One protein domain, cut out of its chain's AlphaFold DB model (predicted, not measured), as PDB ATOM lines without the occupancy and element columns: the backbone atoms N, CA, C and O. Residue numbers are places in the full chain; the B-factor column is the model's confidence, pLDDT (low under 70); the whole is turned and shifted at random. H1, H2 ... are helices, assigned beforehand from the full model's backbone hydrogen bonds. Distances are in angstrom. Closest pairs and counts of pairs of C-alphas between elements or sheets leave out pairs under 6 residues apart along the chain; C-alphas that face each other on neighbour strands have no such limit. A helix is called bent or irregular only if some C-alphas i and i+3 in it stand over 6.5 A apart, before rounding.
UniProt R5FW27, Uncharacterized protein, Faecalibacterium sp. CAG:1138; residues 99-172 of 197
ATOM      1  N   LEU A  99     -26.317 -10.855  22.114       83.38
ATOM      2  CA  LEU A  99     -26.779 -11.222  20.780       83.38
ATOM      3  C   LEU A  99     -28.052 -12.077  20.821       83.38
ATOM      4  O   LEU A  99     -28.974 -11.819  20.051       83.38
ATOM      5  N   THR A 100     -28.124 -13.053  21.729       84.06
ATOM      6  CA  THR A 100     -29.256 -13.983  21.838       84.06
ATOM      7  C   THR A 100     -30.537 -13.242  22.192       84.06
ATOM      8  O   THR A 100     -31.544 -13.401  21.507       84.06
ATOM      9  N   PHE A 101     -30.494 -12.370  23.206       85.50
ATOM     10  CA  PHE A 101     -31.659 -11.563  23.582       85.50
ATOM     11  C   PHE A 101     -32.143 -10.695  22.417       85.50
ATOM     12  O   PHE A 101     -33.343 -10.613  22.151       85.50
ATOM     13  N   SER A 102     -31.201 -10.046  21.728       87.69
ATOM     14  CA  SER A 102     -31.507  -9.133  20.632       87.69
ATOM     15  C   SER A 102     -32.182  -9.866  19.469       87.69
ATOM     16  O   SER A 102     -33.228  -9.422  19.001       87.69
ATOM     17  N   ILE A 103     -31.661 -11.036  19.074       88.81
ATOM     18  CA  ILE A 103     -32.260 -11.871  18.022       88.81
ATOM     19  C   ILE A 103     -33.649 -12.361  18.440       88.81
ATOM     20  O   ILE A 103     -34.598 -12.193  17.681       88.81
ATOM     21  N   VAL A 104     -33.792 -12.940  19.637       90.88
ATOM     22  CA  VAL A 104     -35.072 -13.508  20.099       90.88
ATOM     23  C   VAL A 104     -36.157 -12.434  20.144       90.88
ATOM     24  O   VAL A 104     -37.238 -12.618  19.587       90.88
ATOM     25  N   THR A 105     -35.854 -11.282  20.742       89.38
ATOM     26  CA  THR A 105     -36.810 -10.171  20.845       89.38
ATOM     27  C   THR A 105     -37.158  -9.607  19.468       89.38
ATOM     28  O   THR A 105     -38.321  -9.303  19.205       89.38
ATOM     29  N   TYR A 106     -36.177  -9.508  18.564       92.38
ATOM     30  CA  TYR A 106     -36.407  -9.061  17.190       92.38
ATOM     31  C   TYR A 106     -37.321 -10.013  16.413       92.38
ATOM     32  O   TYR A 106     -38.254  -9.561  15.753       92.38
ATOM     33  N   VAL A 107     -37.101 -11.327  16.523       93.00
ATOM     34  CA  VAL A 107     -37.936 -12.343  15.866       93.00
ATOM     35  C   VAL A 107     -39.370 -12.297  16.391       93.00
ATOM     36  O   VAL A 107     -40.300 -12.276  15.588       93.00
ATOM     37  N   ILE A 108     -39.560 -12.216  17.713       94.06
ATOM     38  CA  ILE A 108     -40.895 -12.092  18.325       94.06
ATOM     39  C   ILE A 108     -41.615 -10.850  17.792       94.06
ATOM     40  O   ILE A 108     -42.780 -10.930  17.399       94.06
ATOM     41  N   MET A 109     -40.916  -9.715  17.735       94.31
ATOM     42  CA  MET A 109     -41.456  -8.473  17.190       94.31
ATOM     43  C   MET A 109     -41.857  -8.636  15.715       94.31
ATOM     44  O   MET A 109     -42.985  -8.305  15.361       94.31
ATOM     45  N   CYS A 110     -40.998  -9.226  14.878       93.12
ATOM     46  CA  CYS A 110     -41.293  -9.433  13.456       93.12
ATOM     47  C   CYS A 110     -42.518 -10.326  13.233       93.12
ATOM     48  O   CYS A 110     -43.377  -9.993  12.422       93.12
ATOM     49  N   VAL A 111     -42.618 -11.446  13.957       92.25
ATOM     50  CA  VAL A 111     -43.770 -12.356  13.861       92.25
ATOM     51  C   VAL A 111     -45.049 -11.652  14.309       92.25
ATOM     52  O   VAL A 111     -46.076 -11.762  13.643       92.25
ATOM     53  N   THR A 112     -44.976 -10.886  15.401       92.31
ATOM     54  CA  THR A 112     -46.116 -10.112  15.908       92.31
ATOM     55  C   THR A 112     -46.601  -9.107  14.866       92.31
ATOM     56  O   THR A 112     -47.798  -9.043  14.603       92.31
ATOM     57  N   LEU A 113     -45.689  -8.364  14.230       92.19
ATOM     58  CA  LEU A 113     -46.054  -7.369  13.222       92.19
ATOM     59  C   LEU A 113     -46.641  -8.009  11.963       92.19
ATOM     60  O   LEU A 113     -47.688  -7.556  11.522       92.19
ATOM     61  N   ILE A 114     -46.089  -9.122  11.468       89.94
ATOM     62  CA  ILE A 114     -46.670  -9.847  10.321       89.94
ATOM     63  C   ILE A 114     -48.102 -10.308  10.622       89.94
ATOM     64  O   ILE A 114     -48.989 -10.173   9.776       89.94
ATOM     65  N   ILE A 115     -48.354 -10.845  11.821       90.19
ATOM     66  CA  ILE A 115     -49.704 -11.263  12.225       90.19
ATOM     67  C   ILE A 115     -50.635 -10.049  12.266       90.19
ATOM     68  O   ILE A 115     -51.716 -10.094  11.684       90.19
ATOM     69  N   VAL A 116     -50.210  -8.959  12.911       91.00
ATOM     70  CA  VAL A 116     -51.002  -7.728  13.009       91.00
ATOM     71  C   VAL A 116     -51.316  -7.176  11.619       91.00
ATOM     72  O   VAL A 116     -52.486  -6.962  11.326       91.00
ATOM     73  N   GLU A 117     -50.321  -7.016  10.746       89.88
ATOM     74  CA  GLU A 117     -50.475  -6.536   9.365       89.88
ATOM     75  C   GLU A 117     -51.462  -7.387   8.564       89.88
ATOM     76  O   GLU A 117     -52.333  -6.851   7.878       89.88
ATOM     77  N   THR A 118     -51.371  -8.713   8.696       88.50
ATOM     78  CA  THR A 118     -52.263  -9.633   7.982       88.50
ATOM     79  C   THR A 118     -53.704  -9.522   8.488       88.50
ATOM     80  O   THR A 118     -54.638  -9.549   7.691       88.50
ATOM     81  N   LEU A 119     -53.901  -9.335   9.797       90.38
ATOM     82  CA  LEU A 119     -55.230  -9.196  10.398       90.38
ATOM     83  C   LEU A 119     -55.867  -7.825  10.143       90.38
ATOM     84  O   LEU A 119     -57.082  -7.745   9.983       90.38
ATOM     85  N   ILE A 120     -55.078  -6.746  10.116       90.75
ATOM     86  CA  ILE A 120     -55.602  -5.386   9.930       90.75
ATOM     87  C   ILE A 120     -55.693  -4.971   8.463       90.75
ATOM     88  O   ILE A 120     -56.433  -4.039   8.166       90.75
ATOM     89  N   GLY A 121     -54.965  -5.626   7.552       88.25
ATOM     90  CA  GLY A 121     -54.814  -5.178   6.166       88.25
ATOM     91  C   GLY A 121     -56.142  -4.982   5.430       88.25
ATOM     92  O   GLY A 121     -56.427  -3.880   4.960       88.25
ATOM     93  N   GLU A 122     -56.968  -6.027   5.363       89.44
ATOM     94  CA  GLU A 122     -58.260  -5.967   4.668       89.44
ATOM     95  C   GLU A 122     -59.314  -5.144   5.440       89.44
ATOM     96  O   GLU A 122     -59.919  -4.256   4.833       89.44
ATOM     97  N   PRO A 123     -59.489  -5.304   6.772       93.00
ATOM     98  CA  PRO A 123     -60.409  -4.455   7.534       93.00
ATOM     99  C   PRO A 123     -60.090  -2.958   7.444       93.00
ATOM    100  O   PRO A 123     -60.999  -2.128   7.399       93.00
ATOM    101  N   LEU A 124     -58.805  -2.593   7.391       92.75
ATOM    102  CA  LEU A 124     -58.381  -1.205   7.227       92.75
ATOM    103  C   LEU A 124     -58.719  -0.679   5.824       92.75
ATOM    104  O   LEU A 124     -59.178   0.458   5.689       92.75
ATOM    105  N   ALA A 125     -58.585  -1.514   4.790       93.62
ATOM    106  CA  ALA A 125     -58.969  -1.154   3.426       93.62
ATOM    107  C   ALA A 125     -60.473  -0.914   3.306       93.62
ATOM    108  O   ALA A 125     -60.896   0.074   2.700       93.62
ATOM    109  N   GLU A 126     -61.284  -1.761   3.939       93.44
ATOM    110  CA  GLU A 126     -62.729  -1.561   4.027       93.44
ATOM    111  C   GLU A 126     -63.095  -0.293   4.807       93.44
ATOM    112  O   GLU A 126     -64.017   0.428   4.417       93.44
ATOM    113  N   ALA A 127     -62.378   0.004   5.895       94.00
ATOM    114  CA  ALA A 127     -62.583   1.225   6.665       94.00
ATOM    115  C   ALA A 127     -62.319   2.473   5.811       94.00
ATOM    116  O   ALA A 127     -63.146   3.387   5.798       94.00
ATOM    117  N   TYR A 128     -61.233   2.492   5.029       93.25
ATOM    118  CA  TYR A 128     -60.972   3.574   4.076       93.25
ATOM    119  C   TYR A 128     -62.023   3.647   2.967       93.25
ATOM    120  O   TYR A 128     -62.481   4.738   2.633       93.25
ATOM    121  N   PHE A 129     -62.460   2.511   2.427       93.56
ATOM    122  CA  PHE A 129     -63.503   2.486   1.400       93.56
ATOM    123  C   PHE A 129     -64.821   3.101   1.899       93.56
ATOM    124  O   PHE A 129     -65.437   3.912   1.201       93.56
ATOM    125  N   LYS A 130     -65.216   2.777   3.139       93.06
ATOM    126  CA  LYS A 130     -66.371   3.381   3.822       93.06
ATOM    127  C   LYS A 130     -66.158   4.874   4.083       93.06
ATOM    128  O   LYS A 130     -67.052   5.664   3.799       93.06
ATOM    129  N   LEU A 131     -64.973   5.267   4.555       92.69
ATOM    130  CA  LEU A 131     -64.607   6.667   4.807       92.69
ATOM    131  C   LEU A 131     -64.705   7.526   3.534       92.69
ATOM    132  O   LEU A 131     -65.198   8.651   3.579       92.69
ATOM    133  N   PHE A 132     -64.292   6.988   2.386       92.44
ATOM    134  CA  PHE A 132     -64.391   7.666   1.091       92.44
ATOM    135  C   PHE A 132     -65.773   7.542   0.424       92.44
ATOM    136  O   PHE A 132     -65.951   7.979  -0.717       92.44
ATOM    137  N   GLY A 133     -66.760   6.954   1.108       87.00
ATOM    138  CA  GLY A 133     -68.132   6.821   0.618       87.00
ATOM    139  C   GLY A 133     -68.249   6.008  -0.673       87.00
ATOM    140  O   GLY A 133     -69.086   6.326  -1.515       87.00
ATOM    141  N   GLY A 134     -67.364   5.028  -0.884       82.25
ATOM    142  CA  GLY A 134     -67.354   4.178  -2.079       82.25
ATOM    143  C   GLY A 134     -66.952   4.874  -3.385       82.25
ATOM    144  O   GLY A 134     -67.040   4.273  -4.453       82.25
ATOM    145  N   LYS A 135     -66.496   6.133  -3.330       87.62
ATOM    146  CA  LYS A 135     -66.057   6.899  -4.514       87.62
ATOM    147  C   LYS A 135     -64.659   6.510  -4.998       87.62
ATOM    148  O   LYS A 135     -64.286   6.816  -6.127       87.62
ATOM    149  N   VAL A 136     -63.879   5.867  -4.133       90.75
ATOM    150  CA  VAL A 136     -62.508   5.425  -4.398       90.75
ATOM    151  C   VAL A 136     -62.512   3.914  -4.580       90.75
ATOM    152  O   VAL A 136     -63.136   3.195  -3.806       90.75
ATOM    153  N   LYS A 137     -61.801   3.429  -5.600       92.69
ATOM    154  CA  LYS A 137     -61.652   1.995  -5.868       92.69
ATOM    155  C   LYS A 137     -61.068   1.264  -4.653       92.69
ATOM    156  O   LYS A 137     -60.148   1.774  -4.005       92.69
ATOM    157  N   ILE A 138     -61.566   0.063  -4.362       90.38
ATOM    158  CA  ILE A 138     -61.120  -0.725  -3.205       90.38
ATOM    159  C   ILE A 138     -59.625  -1.058  -3.287       90.38
ATOM    160  O   ILE A 138     -58.939  -1.065  -2.271       90.38
ATOM    161  N   GLU A 139     -59.072  -1.220  -4.490       91.00
ATOM    162  CA  GLU A 139     -57.642  -1.452  -4.705       91.00
ATOM    163  C   GLU A 139     -56.793  -0.261  -4.247       91.00
ATOM    164  O   GLU A 139     -55.740  -0.443  -3.644       91.00
ATOM    165  N   VAL A 140     -57.272   0.969  -4.461       92.12
ATOM    166  CA  VAL A 140     -56.596   2.177  -3.962       92.12
ATOM    167  C   VAL A 140     -56.665   2.220  -2.435       92.12
ATOM    168  O   VAL A 140     -55.676   2.551  -1.788       92.12
ATOM    169  N   CYS A 141     -57.796   1.822  -1.845       92.62
ATOM    170  CA  CYS A 141     -57.945   1.733  -0.391       92.62
ATOM    171  C   CYS A 141     -57.017   0.667   0.221       92.62
ATOM    172  O   CYS A 141     -56.428   0.909   1.276       92.62
ATOM    173  N   ARG A 142     -56.812  -0.472  -0.456       92.19
ATOM    174  CA  ARG A 142     -55.821  -1.489  -0.059       92.19
ATOM    175  C   ARG A 142     -54.397  -0.944  -0.109       92.19
ATOM    176  O   ARG A 142     -53.651  -1.130   0.845       92.19
ATOM    177  N   THR A 143     -54.040  -0.189  -1.147       92.50
ATOM    178  CA  THR A 143     -52.728   0.476  -1.226       92.50
ATOM    179  C   THR A 143     -52.536   1.507  -0.111       92.50
ATOM    180  O   THR A 143     -51.484   1.537   0.522       92.50
ATOM    181  N   ILE A 144     -53.550   2.330   0.182       92.25
ATOM    182  CA  ILE A 144     -53.496   3.300   1.292       92.25
ATOM    183  C   ILE A 144     -53.346   2.576   2.635       92.25
ATOM    184  O   ILE A 144     -52.553   3.000   3.476       92.25
ATOM    185  N   SER A 145     -54.049   1.458   2.819       93.88
ATOM    186  CA  SER A 145     -53.908   0.605   4.005       93.88
ATOM    187  C   SER A 145     -52.490   0.086   4.132       93.88
ATOM    188  O   SER A 145     -51.892   0.242   5.192       93.88
ATOM    189  N   MET A 146     -51.930  -0.422   3.030       90.94
ATOM    190  CA  MET A 146     -50.551  -0.893   2.964       90.94
ATOM    191  C   MET A 146     -49.548   0.166   3.379       90.94
ATOM    192  O   MET A 146     -48.702  -0.093   4.230       90.94
ATOM    193  N   ILE A 147     -49.678   1.379   2.850       92.19
ATOM    194  CA  ILE A 147     -48.814   2.499   3.228       92.19
ATOM    195  C   ILE A 147     -48.980   2.836   4.716       92.19
ATOM    196  O   ILE A 147     -47.991   3.079   5.404       92.19
ATOM    197  N   THR A 148     -50.215   2.822   5.220       93.25
ATOM    198  CA  THR A 148     -50.525   3.184   6.607       93.25
ATOM    199  C   THR A 148     -49.914   2.198   7.596       93.25
ATOM    200  O   THR A 148     -49.177   2.619   8.490       93.25
ATOM    201  N   TYR A 149     -50.165   0.894   7.434       92.12
ATOM    202  CA  TYR A 149     -49.588  -0.095   8.343       92.12
ATOM    203  C   TYR A 149     -48.073  -0.235   8.157       92.12
ATOM    204  O   TYR A 149     -47.379  -0.410   9.149       92.12
ATOM    205  N   SER A 150     -47.532  -0.052   6.944       90.62
ATOM    206  CA  SER A 150     -46.074  -0.078   6.720       90.62
ATOM    207  C   SER A 150     -45.367   1.105   7.387       90.62
ATOM    208  O   SER A 150     -44.255   0.968   7.893       90.62
ATOM    209  N   MET A 151     -46.001   2.281   7.417       91.88
ATOM    210  CA  MET A 151     -45.470   3.434   8.148       91.88
ATOM    211  C   MET A 151     -45.498   3.195   9.660       91.88
ATOM    212  O   MET A 151     -44.558   3.556  10.368       91.88
ATOM    213  N   LEU A 152     -46.560   2.564  10.161       93.06
ATOM    214  CA  LEU A 152     -46.650   2.190  11.565       93.06
ATOM    215  C   LEU A 152     -45.593   1.135  11.938       93.06
ATOM    216  O   LEU A 152     -44.912   1.320  12.944       93.06
ATOM    217  N   ASP A 153     -45.404   0.096  11.113       91.94
ATOM    218  CA  ASP A 153     -44.328  -0.905  11.247       91.94
ATOM    219  C   ASP A 153     -42.968  -0.207  11.323       91.94
ATOM    220  O   ASP A 153     -42.227  -0.392  12.286       91.94
ATOM    221  N   PHE A 154     -42.679   0.708  10.394       92.12
ATOM    222  CA  PHE A 154     -41.434   1.476  10.388       92.12
ATOM    223  C   PHE A 154     -41.179   2.221  11.711       92.12
ATOM    224  O   PHE A 154     -40.079   2.149  12.268       92.12
ATOM    225  N   VAL A 155     -42.194   2.911  12.246       93.06
ATOM    226  CA  VAL A 155     -42.083   3.639  13.520       93.06
ATOM    227  C   VAL A 155     -41.896   2.674  14.692       93.06
ATOM    228  O   VAL A 155     -41.017   2.894  15.527       93.06
ATOM    229  N   ILE A 156     -42.685   1.599  14.758       93.00
ATOM    230  CA  ILE A 156     -42.604   0.605  15.835       93.00
ATOM    231  C   ILE A 156     -41.235  -0.071  15.835       93.00
ATOM    232  O   ILE A 156     -40.594  -0.141  16.885       93.00
ATOM    233  N   VAL A 157     -40.756  -0.524  14.674       92.69
ATOM    234  CA  VAL A 157     -39.451  -1.176  14.533       92.69
ATOM    235  C   VAL A 157     -38.342  -0.224  14.959       92.69
ATOM    236  O   VAL A 157     -37.491  -0.624  15.747       92.69
ATOM    237  N   PHE A 158     -38.371   1.043  14.532       92.31
ATOM    238  CA  PHE A 158     -37.362   2.017  14.955       92.31
ATOM    239  C   PHE A 158     -37.314   2.178  16.479       92.31
ATOM    240  O   PHE A 158     -36.236   2.142  17.080       92.31
ATOM    241  N   LEU A 159     -38.476   2.348  17.117       91.81
ATOM    242  CA  LEU A 159     -38.564   2.525  18.567       91.81
ATOM    243  C   LEU A 159     -38.122   1.261  19.313       91.81
ATOM    244  O   LEU A 159     -37.333   1.354  20.255       91.81
ATOM    245  N   MET A 160     -38.575   0.087  18.876       91.56
ATOM    246  CA  MET A 160     -38.200  -1.197  19.465       91.56
ATOM    247  C   MET A 160     -36.707  -1.470  19.311       91.56
ATOM    248  O   MET A 160     -36.053  -1.859  20.278       91.56
ATOM    249  N   GLU A 161     -36.141  -1.222  18.132       89.62
ATOM    250  CA  GLU A 161     -34.711  -1.375  17.897       89.62
ATOM    251  C   GLU A 161     -33.900  -0.434  18.781       89.62
ATOM    252  O   GLU A 161     -33.022  -0.887  19.513       89.62
ATOM    253  N   LYS A 162     -34.251   0.852  18.807       86.50
ATOM    254  CA  LYS A 162     -33.527   1.861  19.581       86.50
ATOM    255  C   LYS A 162     -33.614   1.650  21.091       86.50
ATOM    256  O   LYS A 162     -32.603   1.781  21.779       86.50
ATOM    257  N   PHE A 163     -34.812   1.405  21.619       87.56
ATOM    258  CA  PHE A 163     -35.067   1.462  23.060       87.56
ATOM    259  C   PHE A 163     -35.070   0.100  23.749       87.56
ATOM    260  O   PHE A 163     -34.787   0.052  24.946       87.56
ATOM    261  N   VAL A 164     -35.339  -0.990  23.026       86.25
ATOM    262  CA  VAL A 164     -35.459  -2.334  23.612       86.25
ATOM    263  C   VAL A 164     -34.356  -3.259  23.101       86.25
ATOM    264  O   VAL A 164     -33.547  -3.755  23.881       86.25
ATOM    265  N   ILE A 165     -34.286  -3.480  21.789       83.69
ATOM    266  CA  ILE A 165     -33.495  -4.560  21.177       83.69
ATOM    267  C   ILE A 165     -32.004  -4.219  21.103       83.69
ATOM    268  O   ILE A 165     -31.166  -5.114  21.223       83.69
ATOM    269  N   MET A 166     -31.658  -2.946  20.899       81.50
ATOM    270  CA  MET A 166     -30.280  -2.458  20.738       81.50
ATOM    271  C   MET A 166     -29.882  -1.455  21.827       81.50
ATOM    272  O   MET A 166     -28.912  -0.712  21.688       81.50
ATOM    273  N   ASN A 167     -30.628  -1.434  22.933       80.31
ATOM    274  CA  ASN A 167     -30.349  -0.560  24.060       80.31
ATOM    275  C   ASN A 167     -29.368  -1.221  25.036       80.31
ATOM    276  O   ASN A 167     -29.753  -2.009  25.899       80.31
ATOM    277  N   ASP A 168     -28.092  -0.855  24.931       70.38
ATOM    278  CA  ASP A 168     -27.028  -1.372  25.800       70.38
ATOM    279  C   ASP A 168     -27.239  -1.024  27.291       70.38
ATOM    280  O   ASP A 168     -26.760  -1.738  28.175       70.38
ATOM    281  N   LYS A 169     -27.998   0.039  27.606       67.06
ATOM    282  CA  LYS A 169     -28.265   0.458  28.997       67.06
ATOM    283  C   LYS A 169     -29.190  -0.511  29.737       67.06
ATOM    284  O   LYS A 169     -29.078  -0.629  30.955       67.06
ATOM    285  N   LEU A 170     -30.063  -1.230  29.023       61.66
ATOM    286  CA  LEU A 170     -30.899  -2.284  29.617       61.66
ATOM    287  C   LEU A 170     -30.068  -3.473  30.114       61.66
ATOM    288  O   LEU A 170     -30.509  -4.186  31.011       61.66
ATOM    289  N   PHE A 171     -28.870  -3.673  29.555       57.91
ATOM    290  CA  PHE A 171     -28.004  -4.807  29.881       57.91
ATOM    291  C   PHE A 171     -26.935  -4.470  30.908       57.91
ATOM    292  O   PHE A 171     -26.688  -5.307  31.766       57.91
ATOM    293  N   LYS A 172     -26.396  -3.241  30.917       57.16
ATOM    294  CA  LYS A 172     -25.534  -2.784  32.027       57.16
ATOM    295  C   LYS A 172     -26.254  -2.897  33.372       57.16
ATOM    296  O   LYS A 172     -25.757  -3.543  34.279       57.16
TER     297      LYS A 172
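This is residues 99 to 172 of the 197 residues of an uncharacterized protein of Faecalibacterium sp. CAG:1138 (UniProt R5FW27). Two long helices run back along each other as a narrow, loosely paired rod: H1a, the long first arm of the bent helix H1, lies beside H2, and the shorter second arm, H1b, turns at the bend and slants over the first residues of H2. The link from H1 to H2 turns the chain round at one end of the rod, and the tiny H3 lies at the other end, beyond the last residue of H2. The printed part has 74 residues with three named helices, in the order H1, H2, H3, and no named strand; its class is all helix. The whole is loose, with a radius of gyration of the C-alphas of 16.3 A, and spans 55 by 17 by 12 A.

Begin at residues 99 to 131, assigned by their hydrogen bonds as one helix, H1, but bent: C-alphas 119 and 122 are 7.2 A apart. Its arms, H1a at residues 99 to 119 and H1b at residues 122 to 131, stand at a steep tilt of 50 degrees. Next look at H2, residues 138 to 165; its closest C-alphas to H1a are those of Ile 165 and Ser 102, 5.0 A apart. H1a and H2 touch at a shallow tilt of 20 degrees and run opposite ways. H1b touches H2 at residues 138 to 145 alone, at a steep tilt of 59 degrees, opposite ways; the closest C-alphas, of Ala 125 and Arg 142, are 4.7 A apart. H3, residues 169 to 172, is close to H2 but not clearly touching, with the C-alphas of Val 164 and Leu 170 closest at 7.5 A; H3 is apart from both H1a and H1b. In H1a and H1b every O i to N i+4 pair is within hydrogen-bond range, in H2 23 of 24 are, and H3 is too short for such a pair.

Find C-alpha 99 at (-26.779, -11.222, 20.780); from there H1a runs 30.4 A to C-alpha 119 at (-55.230, -9.196, 10.398). H1b then covers 14.1 A to C-alpha 131. H2 starts at C-alpha 138 at (-61.120, -0.725, -3.205) and runs 37.0 A; it is only just irregular, with C-alphas 162 and 165 6.6 A apart. The four residues of H3 end at C-alpha 172 at (-25.534, -2.784, 32.027).

Look for the two C-alphas farthest apart at Lys 135 and Lys 172, 55.4 A from each other, while the first and last printed C-alphas, of Leu 99 and Lys 172, are 14.1 A apart. The printed part has no cut. The link from H1 to H2, six residues, is short, and that from H2 to H3, three residues, is tight. The mean pLDDT of the printed part is 88.7, and residues 169 to 172 are under 70 in this predicted model.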